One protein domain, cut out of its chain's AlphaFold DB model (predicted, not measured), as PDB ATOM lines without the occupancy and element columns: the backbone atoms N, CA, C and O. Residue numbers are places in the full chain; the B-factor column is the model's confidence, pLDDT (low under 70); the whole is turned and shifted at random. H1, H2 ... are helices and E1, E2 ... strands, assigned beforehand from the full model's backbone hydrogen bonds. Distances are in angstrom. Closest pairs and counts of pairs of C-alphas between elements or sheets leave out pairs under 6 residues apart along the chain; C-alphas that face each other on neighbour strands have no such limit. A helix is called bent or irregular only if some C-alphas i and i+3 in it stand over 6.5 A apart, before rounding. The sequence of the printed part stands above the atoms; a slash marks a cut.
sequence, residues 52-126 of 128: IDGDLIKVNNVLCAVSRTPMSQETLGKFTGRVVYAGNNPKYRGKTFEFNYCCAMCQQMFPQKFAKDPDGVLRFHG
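Overview. This is residues 52 to 126 of the 128 residues of an uncharacterized protein of Deltaproteobacteria bacterium (UniProt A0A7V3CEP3). What is the shape? A small sheet of three strands has helix H1 laid along E2, while short H2 turns off sharply after the last residue of H1 and lies to one side, not on the sheet; the long loops of residues 59 to 78 and 85 to 95 hold the two ends of the longest axis. It is two layers, H1 on one face of the sheet E1 E3 E2. What is it made of? The printed part has 75 residues, in order E1 E2 E3 H1 H2, and is mixed, helices and strands, with under half of its residues in named elements. The sheet is mixed, and the whole is compact, with a radius of gyration of the C-alphas of 11.6 A and spans of 35 by 25 by 20 A.

Along the chain. Where are the strands? E1 is residues 56 to 58, from C-alpha 56 at (-16.798, -3.835, 110.242); E2 is residues 79 to 84, 17.4 A long, and E3 residues 96 to 101, 16.1 A. Where are the helices? H1 is residues 104 to 116, 19.8 A long, and only just irregular: C-alphas 108 and 111 are 6.9 A apart. H2 is residues 118 to 124, ending at C-alpha 124 (-31.738, 2.889, 118.809).

Arrangement. How do the strands pair? E1 and E3 are parallel, with N 57 and O 96 2.8 A apart; E2 and E3 form an antiparallel hairpin, with N 83 and O 97 2.9 A apart. Where is H1? It is on the sheet at a height of 8.5 A, over E2 and along the strands at 19 degrees to E2 on the local plane; their closest C-alphas, of Val 83 and Pro 111, are 6.2 A apart. Where is H2? It is not on the sheet, and is close to but not clearly touching H1, the closest C-alphas, of Phe 114 and Val 121, being 6.6 A apart. Are the helix backbones complete? Every O i to N i+4 pair is within hydrogen-bond range in H2, and 7 of 9 in H1.

Size, cuts and confidence. How far does it reach? The two C-alphas farthest apart, of Glu 74 and Pro 90, are 35.2 A apart. Is anything missing or uncertain? The printed part has no cut, the links E1 to E2 and E2 to E3 are long, and no printed residue is under 70 in pLDDT.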
ATOM      1  N   ILE A  52     -21.820  -8.623 109.919       87.62
ATOM      2  CA  ILE A  52     -20.525  -8.540 110.604       87.62
ATOM      3  C   ILE A  52     -19.450  -9.098 109.675       87.62
ATOM      4  O   ILE A  52     -19.492 -10.271 109.320       87.62
ATOM      5  N   ASP A  53     -18.478  -8.255 109.336       88.56
ATOM      6  CA  ASP A  53     -17.314  -8.578 108.513       88.56
ATOM      7  C   ASP A  53     -16.042  -8.151 109.263       88.56
ATOM      8  O   ASP A  53     -15.612  -6.995 109.225       88.56
ATOM      9  N   GLY A  54     -15.495  -9.074 110.059       91.25
ATOM     10  CA  GLY A  54     -14.364  -8.809 110.950       91.25
ATOM     11  C   GLY A  54     -14.651  -7.691 111.964       91.25
ATOM     12  O   GLY A  54     -15.426  -7.858 112.914       91.25
ATOM     13  N   ASP A  55     -13.995  -6.545 111.776       94.69
ATOM     14  CA  ASP A  55     -14.179  -5.344 112.603       94.69
ATOM     15  C   ASP A  55     -15.175  -4.335 112.026       94.69
ATOM     16  O   ASP A  55     -15.475  -3.335 112.685       94.69
ATOM     17  N   LEU A  56     -15.720  -4.604 110.840       96.19
ATOM     18  CA  LEU A  56     -16.798  -3.835 110.242       96.19
ATOM     19  C   LEU A  56     -18.157  -4.434 110.625       96.19
ATOM     20  O   LEU A  56     -18.413  -5.622 110.449       96.19
ATOM     21  N   ILE A  57     -19.056  -3.588 111.117       94.44
ATOM     22  CA  ILE A  57     -20.444  -3.925 111.420       94.44
ATOM     23  C   ILE A  57     -21.337  -3.040 110.554       94.44
ATOM     24  O   ILE A  57     -21.455  -1.837 110.796       94.44
ATOM     25  N   LYS A  58     -21.984  -3.617 109.544       93.31
ATOM     26  CA  LYS A  58     -22.951  -2.894 108.710       93.31
ATOM     27  C   LYS A  58     -24.309  -2.954 109.382       93.31
ATOM     28  O   LYS A  58     -24.831  -4.033 109.631       93.31
ATOM     29  N   VAL A  59     -24.892  -1.802 109.686       89.12
ATOM     30  CA  VAL A  59     -26.101  -1.720 110.514       89.12
ATOM     31  C   VAL A  59     -27.385  -1.989 109.722       89.12
ATOM     32  O   VAL A  59     -28.423  -2.142 110.341       89.12
ATOM     33  N   ASN A  60     -27.345  -2.112 108.386       81.38
ATOM     34  CA  ASN A  60     -28.482  -2.528 107.534       81.38
ATOM     35  C   ASN A  60     -29.824  -1.849 107.886       81.38
ATOM     36  O   ASN A  60     -30.895  -2.453 107.893       81.38
ATOM     37  N   ASN A  61     -29.754  -0.553 108.202       86.56
ATOM     38  CA  ASN A  61     -30.886   0.261 108.625       86.56
ATOM     39  C   ASN A  61     -31.638   0.861 107.426       86.56
ATOM     40  O   ASN A  61     -31.001   1.442 106.547       86.56
ATOM     41  N   VAL A  62     -32.980   0.833 107.437       86.31
ATOM     42  CA  VAL A  62     -33.793   1.628 106.487       86.31
ATOM     43  C   VAL A  62     -34.184   2.999 107.016       86.31
ATOM     44  O   VAL A  62     -34.631   3.856 106.260       86.31
ATOM     45  N   LEU A  63     -34.044   3.225 108.322       88.12
ATOM     46  CA  LEU A  63     -34.252   4.539 108.915       88.12
ATOM     47  C   LEU A  63     -32.957   5.328 108.838       88.12
ATOM     48  O   LEU A  63     -31.915   4.832 109.253       88.12
ATOM     49  N   CYS A  64     -33.016   6.560 108.349       89.88
ATOM     50  CA  CYS A  64     -31.861   7.443 108.284       89.88
ATOM     51  C   CYS A  64     -31.228   7.587 109.675       89.88
ATOM     52  O   CYS A  64     -31.903   8.005 110.616       89.88
ATOM     53  N   ALA A  65     -29.937   7.280 109.819       89.19
ATOM     54  CA  ALA A  65     -29.299   7.219 111.140       89.19
ATOM     55  C   ALA A  65     -29.282   8.573 111.896       89.19
ATOM     56  O   ALA A  65     -29.103   8.622 113.114       89.19
ATOM     57  N   VAL A  66     -29.512   9.689 111.193       91.44
ATOM     58  CA  VAL A  66     -29.630  11.033 111.786       91.44
ATOM     59  C   VAL A  66     -31.078  11.392 112.123       91.44
ATOM     60  O   VAL A  66     -31.381  11.649 113.288       91.44
ATOM     61  N   SER A  67     -31.950  11.455 111.111       89.88
ATOM     62  CA  SER A  67     -33.325  11.964 111.230       89.88
ATOM     63  C   SER A  67     -34.329  10.912 111.694       89.88
ATOM     64  O   SER A  67     -35.441  11.267 112.071       89.88
ATOM     65  N   ARG A  68     -33.956   9.625 111.659       88.69
ATOM     66  CA  ARG A  68     -34.819   8.464 111.934       88.69
ATOM     67  C   ARG A  68     -36.002   8.316 110.971       88.69
ATOM     68  O   ARG A  68     -36.896   7.518 111.220       88.69
ATOM     69  N   THR A  69     -36.003   9.057 109.866       87.38
ATOM     70  CA  THR A  69     -37.040   8.958 108.834       87.38
ATOM     71  C   THR A  69     -36.808   7.725 107.958       87.38
ATOM     72  O   THR A  69     -35.646   7.420 107.662       87.38
ATOM     73  N   PRO A  70     -37.868   7.039 107.497       87.56
ATOM     74  CA  PRO A  70     -37.744   5.976 106.504       87.56
ATOM     75  C   PRO A  70     -37.047   6.460 105.229       87.56
ATOM     76  O   PRO A  70     -37.313   7.561 104.751       87.56
ATOM     77  N   MET A  71     -36.150   5.638 104.691       88.69
ATOM     78  CA  MET A  71     -35.499   5.855 103.401       88.69
ATOM     79  C   MET A  71     -36.231   5.076 102.309       88.69
ATOM     80  O   MET A  71     -36.679   3.951 102.529       88.69
ATOM     81  N   SER A  72     -36.341   5.675 101.122       86.25
ATOM     82  CA  SER A  72     -36.810   4.963  99.934       86.25
ATOM     83  C   SER A  72     -35.775   3.933  99.484       86.25
ATOM     84  O   SER A  72     -34.580   4.097  99.743       86.25
ATOM     85  N   GLN A  73     -36.214   2.916  98.739       86.12
ATOM     86  CA  GLN A  73     -35.315   1.923  98.135       86.12
ATOM     87  C   GLN A  73     -34.226   2.571  97.264       86.12
ATOM     88  O   GLN A  73     -33.087   2.129  97.275       86.12
ATOM     89  N   GLU A  74     -34.539   3.684  96.595       86.31
ATOM     90  CA  GLU A  74     -33.590   4.457  95.775       86.31
ATOM     91  C   GLU A  74     -32.466   5.131  96.584       86.31
ATOM     92  O   GLU A  74     -31.447   5.543  96.026       86.31
ATOM     93  N   THR A  75     -32.665   5.295  97.893       86.31
ATOM     94  CA  THR A  75     -31.727   5.984  98.791       86.31
ATOM     95  C   THR A  75     -30.900   5.004  99.625       86.31
ATOM     96  O   THR A  75     -29.790   5.343 100.042       86.31
ATOM     97  N   LEU A  76     -31.403   3.788  99.863       86.38
ATOM     98  CA  LEU A  76     -30.693   2.752 100.619       86.38
ATOM     99  C   LEU A  76     -29.360   2.412  99.942       86.38
ATOM    100  O   LEU A  76     -29.291   2.234  98.730       86.38
ATOM    101  N   GLY A  77     -28.274   2.379 100.718       86.19
ATOM    102  CA  GLY A  77     -26.919   2.136 100.215       86.19
ATOM    103  C   GLY A  77     -26.286   3.296  99.438       86.19
ATOM    104  O   GLY A  77     -25.075   3.290  99.234       86.19
ATOM    105  N   LYS A  78     -27.053   4.320  99.038       92.06
ATOM    106  CA  LYS A  78     -26.530   5.456  98.259       92.06
ATOM    107  C   LYS A  78     -25.656   6.385  99.092       92.06
ATOM    108  O   LYS A  78     -24.644   6.885  98.610       92.06
ATOM    109  N   PHE A  79     -26.058   6.631 100.336       92.62
ATOM    110  CA  PHE A  79     -25.287   7.425 101.285       92.62
ATOM    111  C   PHE A  79     -24.947   6.544 102.475       92.62
ATOM    112  O   PHE A  79     -25.803   6.274 103.317       92.62
ATOM    113  N   THR A  80     -23.698   6.103 102.551       93.75
ATOM    114  CA  THR A  80     -23.190   5.310 103.670       93.75
ATOM    115  C   THR A  80     -21.992   5.985 104.302       93.75
ATOM    116  O   THR A  80     -21.364   6.873 103.730       93.75
ATOM    117  N   GLY A  81     -21.667   5.612 105.531       94.44
ATOM    118  CA  GLY A  81     -20.517   6.201 106.198       94.44
ATOM    119  C   GLY A  81     -20.192   5.491 107.482       94.44
ATOM    120  O   GLY A  81     -21.059   4.876 108.106       94.44
ATOM    121  N   ARG A  82     -18.915   5.594 107.835       96.69
ATOM    122  CA  ARG A  82     -18.288   4.780 108.860       96.69
ATOM    123  C   ARG A  82     -17.924   5.600 110.081       96.69
ATOM    124  O   ARG A  82     -17.482   6.740 109.960       96.69
ATOM    125  N   VAL A  83     -18.081   4.990 111.246       97.38
ATOM    126  CA  VAL A  83     -17.689   5.556 112.537       97.38
ATOM    127  C   VAL A  83     -17.051   4.472 113.392       97.38
ATOM    128  O   VAL A  83     -17.518   3.336 113.409       97.38
ATOM    129  N   VAL A  84     -15.986   4.814 114.111       97.88
ATOM    130  CA  VAL A  84     -15.384   3.904 115.090       97.88
ATOM    131  C   VAL A  84     -16.132   4.053 116.405       97.88
ATOM    132  O   VAL A  84     -16.336   5.164 116.897       97.88
ATOM    133  N   TYR A  85     -16.552   2.936 116.985       97.75
ATOM    134  CA  TYR A  85     -17.245   2.940 118.259       97.75
ATOM    135  C   TYR A  85     -16.275   3.151 119.424       97.75
ATOM    136  O   TYR A  85     -15.390   2.335 119.698       97.75
ATOM    137  N   ALA A  86     -16.497   4.256 120.133       95.69
ATOM    138  CA  ALA A  86     -15.744   4.687 121.307       95.69
ATOM    139  C   ALA A  86     -16.607   4.708 122.589       95.69
ATOM    140  O   ALA A  86     -16.305   5.440 123.526       95.69
ATOM    141  N   GLY A  87     -17.702   3.938 122.620       95.69
ATOM    142  CA  GLY A  87     -18.625   3.880 123.754       95.69
ATOM    143  C   GLY A  87     -18.219   2.906 124.869       95.69
ATOM    144  O   GLY A  87     -17.075   2.432 124.964       95.69
ATOM    145  N   ASN A  88     -19.182   2.592 125.738       95.62
ATOM    146  CA  ASN A  88     -18.919   1.829 126.960       95.62
ATOM    147  C   ASN A  88     -18.982   0.311 126.776       95.62
ATOM    148  O   ASN A  88     -18.420  -0.416 127.592       95.62
ATOM    149  N   ASN A  89     -19.632  -0.186 125.720       94.25
ATOM    150  CA  ASN A  89     -19.793  -1.618 125.516       94.25
ATOM    151  C   ASN A  89     -18.478  -2.265 125.025       94.25
ATOM    152  O   ASN A  89     -18.025  -1.975 123.913       94.25
ATOM    153  N   PRO A  90     -17.876  -3.189 125.798       94.50
ATOM    154  CA  PRO A  90     -16.602  -3.804 125.434       94.50
ATOM    155  C   PRO A  90     -16.680  -4.661 124.162       94.50
ATOM    156  O   PRO A  90     -15.683  -4.767 123.458       94.50
ATOM    157  N   LYS A  91     -17.853  -5.216 123.813       93.00
ATOM    158  CA  LYS A  91     -18.067  -6.016 122.590       93.00
ATOM    159  C   LYS A  91     -17.764  -5.227 121.315       93.00
ATOM    160  O   LYS A  91     -17.328  -5.800 120.320       93.00
ATOM    161  N   TYR A  92     -18.054  -3.929 121.336       94.38
ATOM    162  CA  TYR A  92     -18.000  -3.073 120.155       94.38
ATOM    163  C   TYR A  92     -16.855  -2.068 120.181       94.38
ATOM    164  O   TYR A  92     -16.624  -1.399 119.178       94.38
ATOM    165  N   ARG A  93     -16.128  -1.942 121.298       94.69
ATOM    166  CA  ARG A  93     -15.025  -0.984 121.435       94.69
ATOM    167  C   ARG A  93     -13.981  -1.189 120.336       94.69
ATOM    168  O   ARG A  93     -13.465  -2.286 120.169       94.69
ATOM    169  N   GLY A  94     -13.694  -0.123 119.589       94.50
ATOM    170  CA  GLY A  94     -12.755  -0.148 118.465       94.50
ATOM    171  C   GLY A  94     -13.328  -0.706 117.159       94.50
ATOM    172  O   GLY A  94     -12.678  -0.580 116.126       94.50
ATOM    173  N   LYS A  95     -14.548  -1.261 117.160       96.81
ATOM    174  CA  LYS A  95     -15.207  -1.723 115.932       96.81
ATOM    175  C   LYS A  95     -15.710  -0.551 115.105       96.81
ATOM    176  O   LYS A  95     -16.105   0.489 115.639       96.81
ATOM    177  N   THR A  96     -15.718  -0.738 113.794       98.00
ATOM    178  CA  THR A  96     -16.221   0.241 112.836       98.00
ATOM    179  C   THR A  96     -17.654  -0.101 112.470       98.00
ATOM    180  O   THR A  96     -17.945  -1.222 112.077       98.00
ATOM    181  N   PHE A  97     -18.548   0.875 112.557       96.81
ATOM    182  CA  PHE A  97     -19.937   0.732 112.145       96.81
ATOM    183  C   PHE A  97     -20.182   1.480 110.848       96.81
ATOM    184  O   PHE A  97     -19.751   2.623 110.717       96.81
ATOM    185  N   GLU A  98     -20.907   0.862 109.924       95.94
ATOM    186  CA  GLU A  98     -21.380   1.489 108.693       95.94
ATOM    187  C   GLU A  98     -22.901   1.639 108.734       95.94
ATOM    188  O   GLU A  98     -23.625   0.668 108.963       95.94
ATOM    189  N   PHE A  99     -23.384   2.863 108.517       94.50
ATOM    190  CA  PHE A  99     -24.809   3.195 108.535       94.50
ATOM    191  C   PHE A  99     -25.264   3.746 107.188       94.50
ATOM    192  O   PHE A  99     -24.494   4.420 106.502       94.50
ATOM    193  N   ASN A 100     -26.541   3.536 106.868       92.56
ATOM    194  CA  ASN A 100     -27.233   4.212 105.771       92.56
ATOM    195  C   ASN A 100     -27.785   5.582 106.205       92.56
ATOM    196  O   ASN A 100     -28.317   5.741 107.315       92.56
ATOM    197  N   TYR A 101     -27.732   6.552 105.293       92.94
ATOM    198  CA  TYR A 101     -28.251   7.907 105.455       92.94
ATOM    199  C   TYR A 101     -29.189   8.299 104.313       92.94
ATOM    200  O   TYR A 101     -29.102   7.816 103.191       92.94
ATOM    201  N   CYS A 102     -30.067   9.248 104.608       91.12
ATOM    202  CA  CYS A 102     -31.073   9.750 103.684       91.12
ATOM    203  C   CYS A 102     -30.544  10.838 102.735       91.12
ATOM    204  O   CYS A 102     -31.188  11.142 101.736       91.12
ATOM    205  N   CYS A 103     -29.395  11.450 103.042       93.50
ATOM    206  CA  CYS A 103     -28.750  12.459 102.203       93.50
ATOM    207  C   CYS A 103     -27.282  12.683 102.610       93.50
ATOM    208  O   CYS A 103     -26.863  12.312 103.711       93.50
ATOM    209  N   ALA A 104     -26.521  13.364 101.748       94.88
ATOM    210  CA  ALA A 104     -25.116  13.705 101.990       94.88
ATOM    211  C   ALA A 104     -24.903  14.568 103.249       94.88
ATOM    212  O   ALA A 104     -23.941  14.371 103.987       94.88
ATOM    213  N   MET A 105     -25.821  15.493 103.551       95.94
ATOM    214  CA  MET A 105     -25.723  16.321 104.759       95.94
ATOM    215  C   MET A 105     -25.832  15.469 106.033       95.94
ATOM    216  O   MET A 105     -25.069  15.659 106.978       95.94
ATOM    217  N   CYS A 106     -26.731  14.480 106.056       94.62
ATOM    218  CA  CYS A 106     -26.840  13.541 107.174       94.62
ATOM    219  C   CYS A 106     -25.550  12.734 107.361       94.62
ATOM    220  O   CYS A 106     -25.083  12.605 108.489       94.62
ATOM    221  N   GLN A 107     -24.941  12.265 106.271       95.06
ATOM    222  CA  GLN A 107     -23.648  11.577 106.310       95.06
ATOM    223  C   GLN A 107     -22.543  12.449 106.929       95.06
ATOM    224  O   GLN A 107     -21.756  11.954 107.731       95.06
ATOM    225  N   GLN A 108     -22.502  13.748 106.613       95.31
ATOM    226  CA  GLN A 108     -21.507  14.679 107.161       95.31
ATOM    227  C   GLN A 108     -21.715  14.980 108.652       95.31
ATOM    228  O   GLN A 108     -20.750  15.078 109.407       95.31
ATOM    229  N   MET A 109     -22.965  15.125 109.096       95.19
ATOM    230  CA  MET A 109     -23.279  15.456 110.493       95.19
ATOM    231  C   MET A 109     -23.189  14.247 111.432       95.19
ATOM    232  O   MET A 109     -22.958  14.402 112.635       95.19
ATOM    233  N   PHE A 110     -23.413  13.039 110.908       96.00
ATOM    234  CA  PHE A 110     -23.564  11.846 111.731       96.00
ATOM    235  C   PHE A 110     -22.348  11.517 112.611       96.00
ATOM    236  O   PHE A 110     -22.583  11.232 113.783       96.00
ATOM    237  N   PRO A 111     -21.078  11.617 112.164       96.75
ATOM    238  CA  PRO A 111     -19.928  11.334 113.024       96.75
ATOM    239  C   PRO A 111     -19.921  12.148 114.322       96.75
ATOM    240  O   PRO A 111     -19.650  11.608 115.393       96.75
ATOM    241  N   GLN A 112     -20.303  13.427 114.259       95.81
ATOM    242  CA  GLN A 112     -20.398  14.280 115.446       95.81
ATOM    243  C   GLN A 112     -21.559  13.866 116.356       95.81
ATOM    244  O   GLN A 112     -21.429  13.883 117.578       95.81
ATOM    245  N   LYS A 113     -22.705  13.489 115.775       94.06
ATOM    246  CA  LYS A 113     -23.851  12.959 116.529       94.06
ATOM    247  C   LYS A 113     -23.487  11.649 117.230       94.06
ATOM    248  O   LYS A 113     -23.818  11.480 118.397       94.06
ATOM    249  N   PHE A 114     -22.797  10.758 116.526       96.88
ATOM    250  CA  PHE A 114     -22.366   9.463 117.034       96.88
ATOM    251  C   PHE A 114     -21.334   9.608 118.153       96.88
ATOM    252  O   PHE A 114     -21.473   8.968 119.183       96.88
ATOM    253  N   ALA A 115     -20.349  10.499 118.005       96.81
ATOM    254  CA  ALA A 115     -19.344  10.744 119.039       96.81
ATOM    255  C   ALA A 115     -19.941  11.273 120.359       96.81
ATOM    256  O   ALA A 115     -19.384  11.018 121.422       96.81
ATOM    257  N   LYS A 116     -21.069  11.995 120.302       96.94
ATOM    258  CA  LYS A 116     -21.757  12.524 121.494       96.94
ATOM    259  C   LYS A 116     -22.465  11.444 122.312       96.94
ATOM    260  O   LYS A 116     -22.517  11.562 123.529       96.94
ATOM    261  N   ASP A 117     -23.040  10.441 121.652       96.19
ATOM    262  CA  ASP A 117     -23.794   9.365 122.306       96.19
ATOM    263  C   ASP A 117     -23.749   8.071 121.465       96.19
ATOM    264  O   ASP A 117     -24.732   7.708 120.807       96.19
ATOM    265  N   PRO A 118     -22.601   7.368 121.440       96.62
ATOM    266  CA  PRO A 118     -22.449   6.171 120.618       96.62
ATOM    267  C   PRO A 118     -23.349   5.031 121.117       96.62
ATOM    268  O   PRO A 118     -23.919   4.289 120.316       96.62
ATOM    269  N   ASP A 119     -23.537   4.918 122.434       95.81
ATOM    270  CA  ASP A 119     -24.352   3.870 123.055       95.81
ATOM    271  C   ASP A 119     -25.839   4.065 122.751       95.81
ATOM    272  O   ASP A 119     -26.537   3.106 122.415       95.81
ATOM    273  N   GLY A 120     -26.343   5.301 122.830       93.44
ATOM    274  CA  GLY A 120     -27.726   5.611 122.483       93.44
ATOM    275  C   GLY A 120     -28.034   5.380 121.007       93.44
ATOM    276  O   GLY A 120     -29.120   4.891 120.685       93.44
ATOM    277  N   VAL A 121     -27.079   5.647 120.110       92.81
ATOM    278  CA  VAL A 121     -27.235   5.322 118.684       92.81
ATOM    279  C   VAL A 121     -27.312   3.812 118.468       92.81
ATOM    280  O   VAL A 121     -28.235   3.344 117.801       92.81
ATOM    281  N   LEU A 122     -26.398   3.031 119.051       92.38
ATOM    282  CA  LEU A 122     -26.450   1.574 118.914       92.38
ATOM    283  C   LEU A 122     -27.726   0.983 119.530       92.38
ATOM    284  O   LEU A 122     -28.341   0.111 118.918       92.38
ATOM    285  N   ARG A 123     -28.184   1.490 120.682       91.31
ATOM    286  CA  ARG A 123     -29.455   1.074 121.301       91.31
ATOM    287  C   ARG A 123     -30.653   1.372 120.408       91.31
ATOM    288  O   ARG A 123     -31.529   0.525 120.271       91.31
ATOM    289  N   PHE A 124     -30.683   2.540 119.764       87.31
ATOM    290  CA  PHE A 124     -31.738   2.889 118.809       87.31
ATOM    291  C   PHE A 124     -31.815   1.891 117.644       87.31
ATOM    292  O   PHE A 124     -32.908   1.515 117.235       87.31
ATOM    293  N   HIS A 125     -30.671   1.411 117.157       86.38
ATOM    294  CA  HIS A 125     -30.612   0.372 116.126       86.38
ATOM    295  C   HIS A 125     -30.731  -1.058 116.683       86.38
ATOM    296  O   HIS A 125     -30.624  -2.024 115.932       86.38
ATOM    297  N   GLY A 126     -30.970  -1.208 117.989       85.62
ATOM    298  CA  GLY A 126     -31.140  -2.497 118.648       85.62
ATOM    299  C   GLY A 126     -29.859  -3.318 118.776       85.62
ATOM    300  O   GLY A 126     -29.934  -4.527 118.966       85.62
TER     301      GLY A 126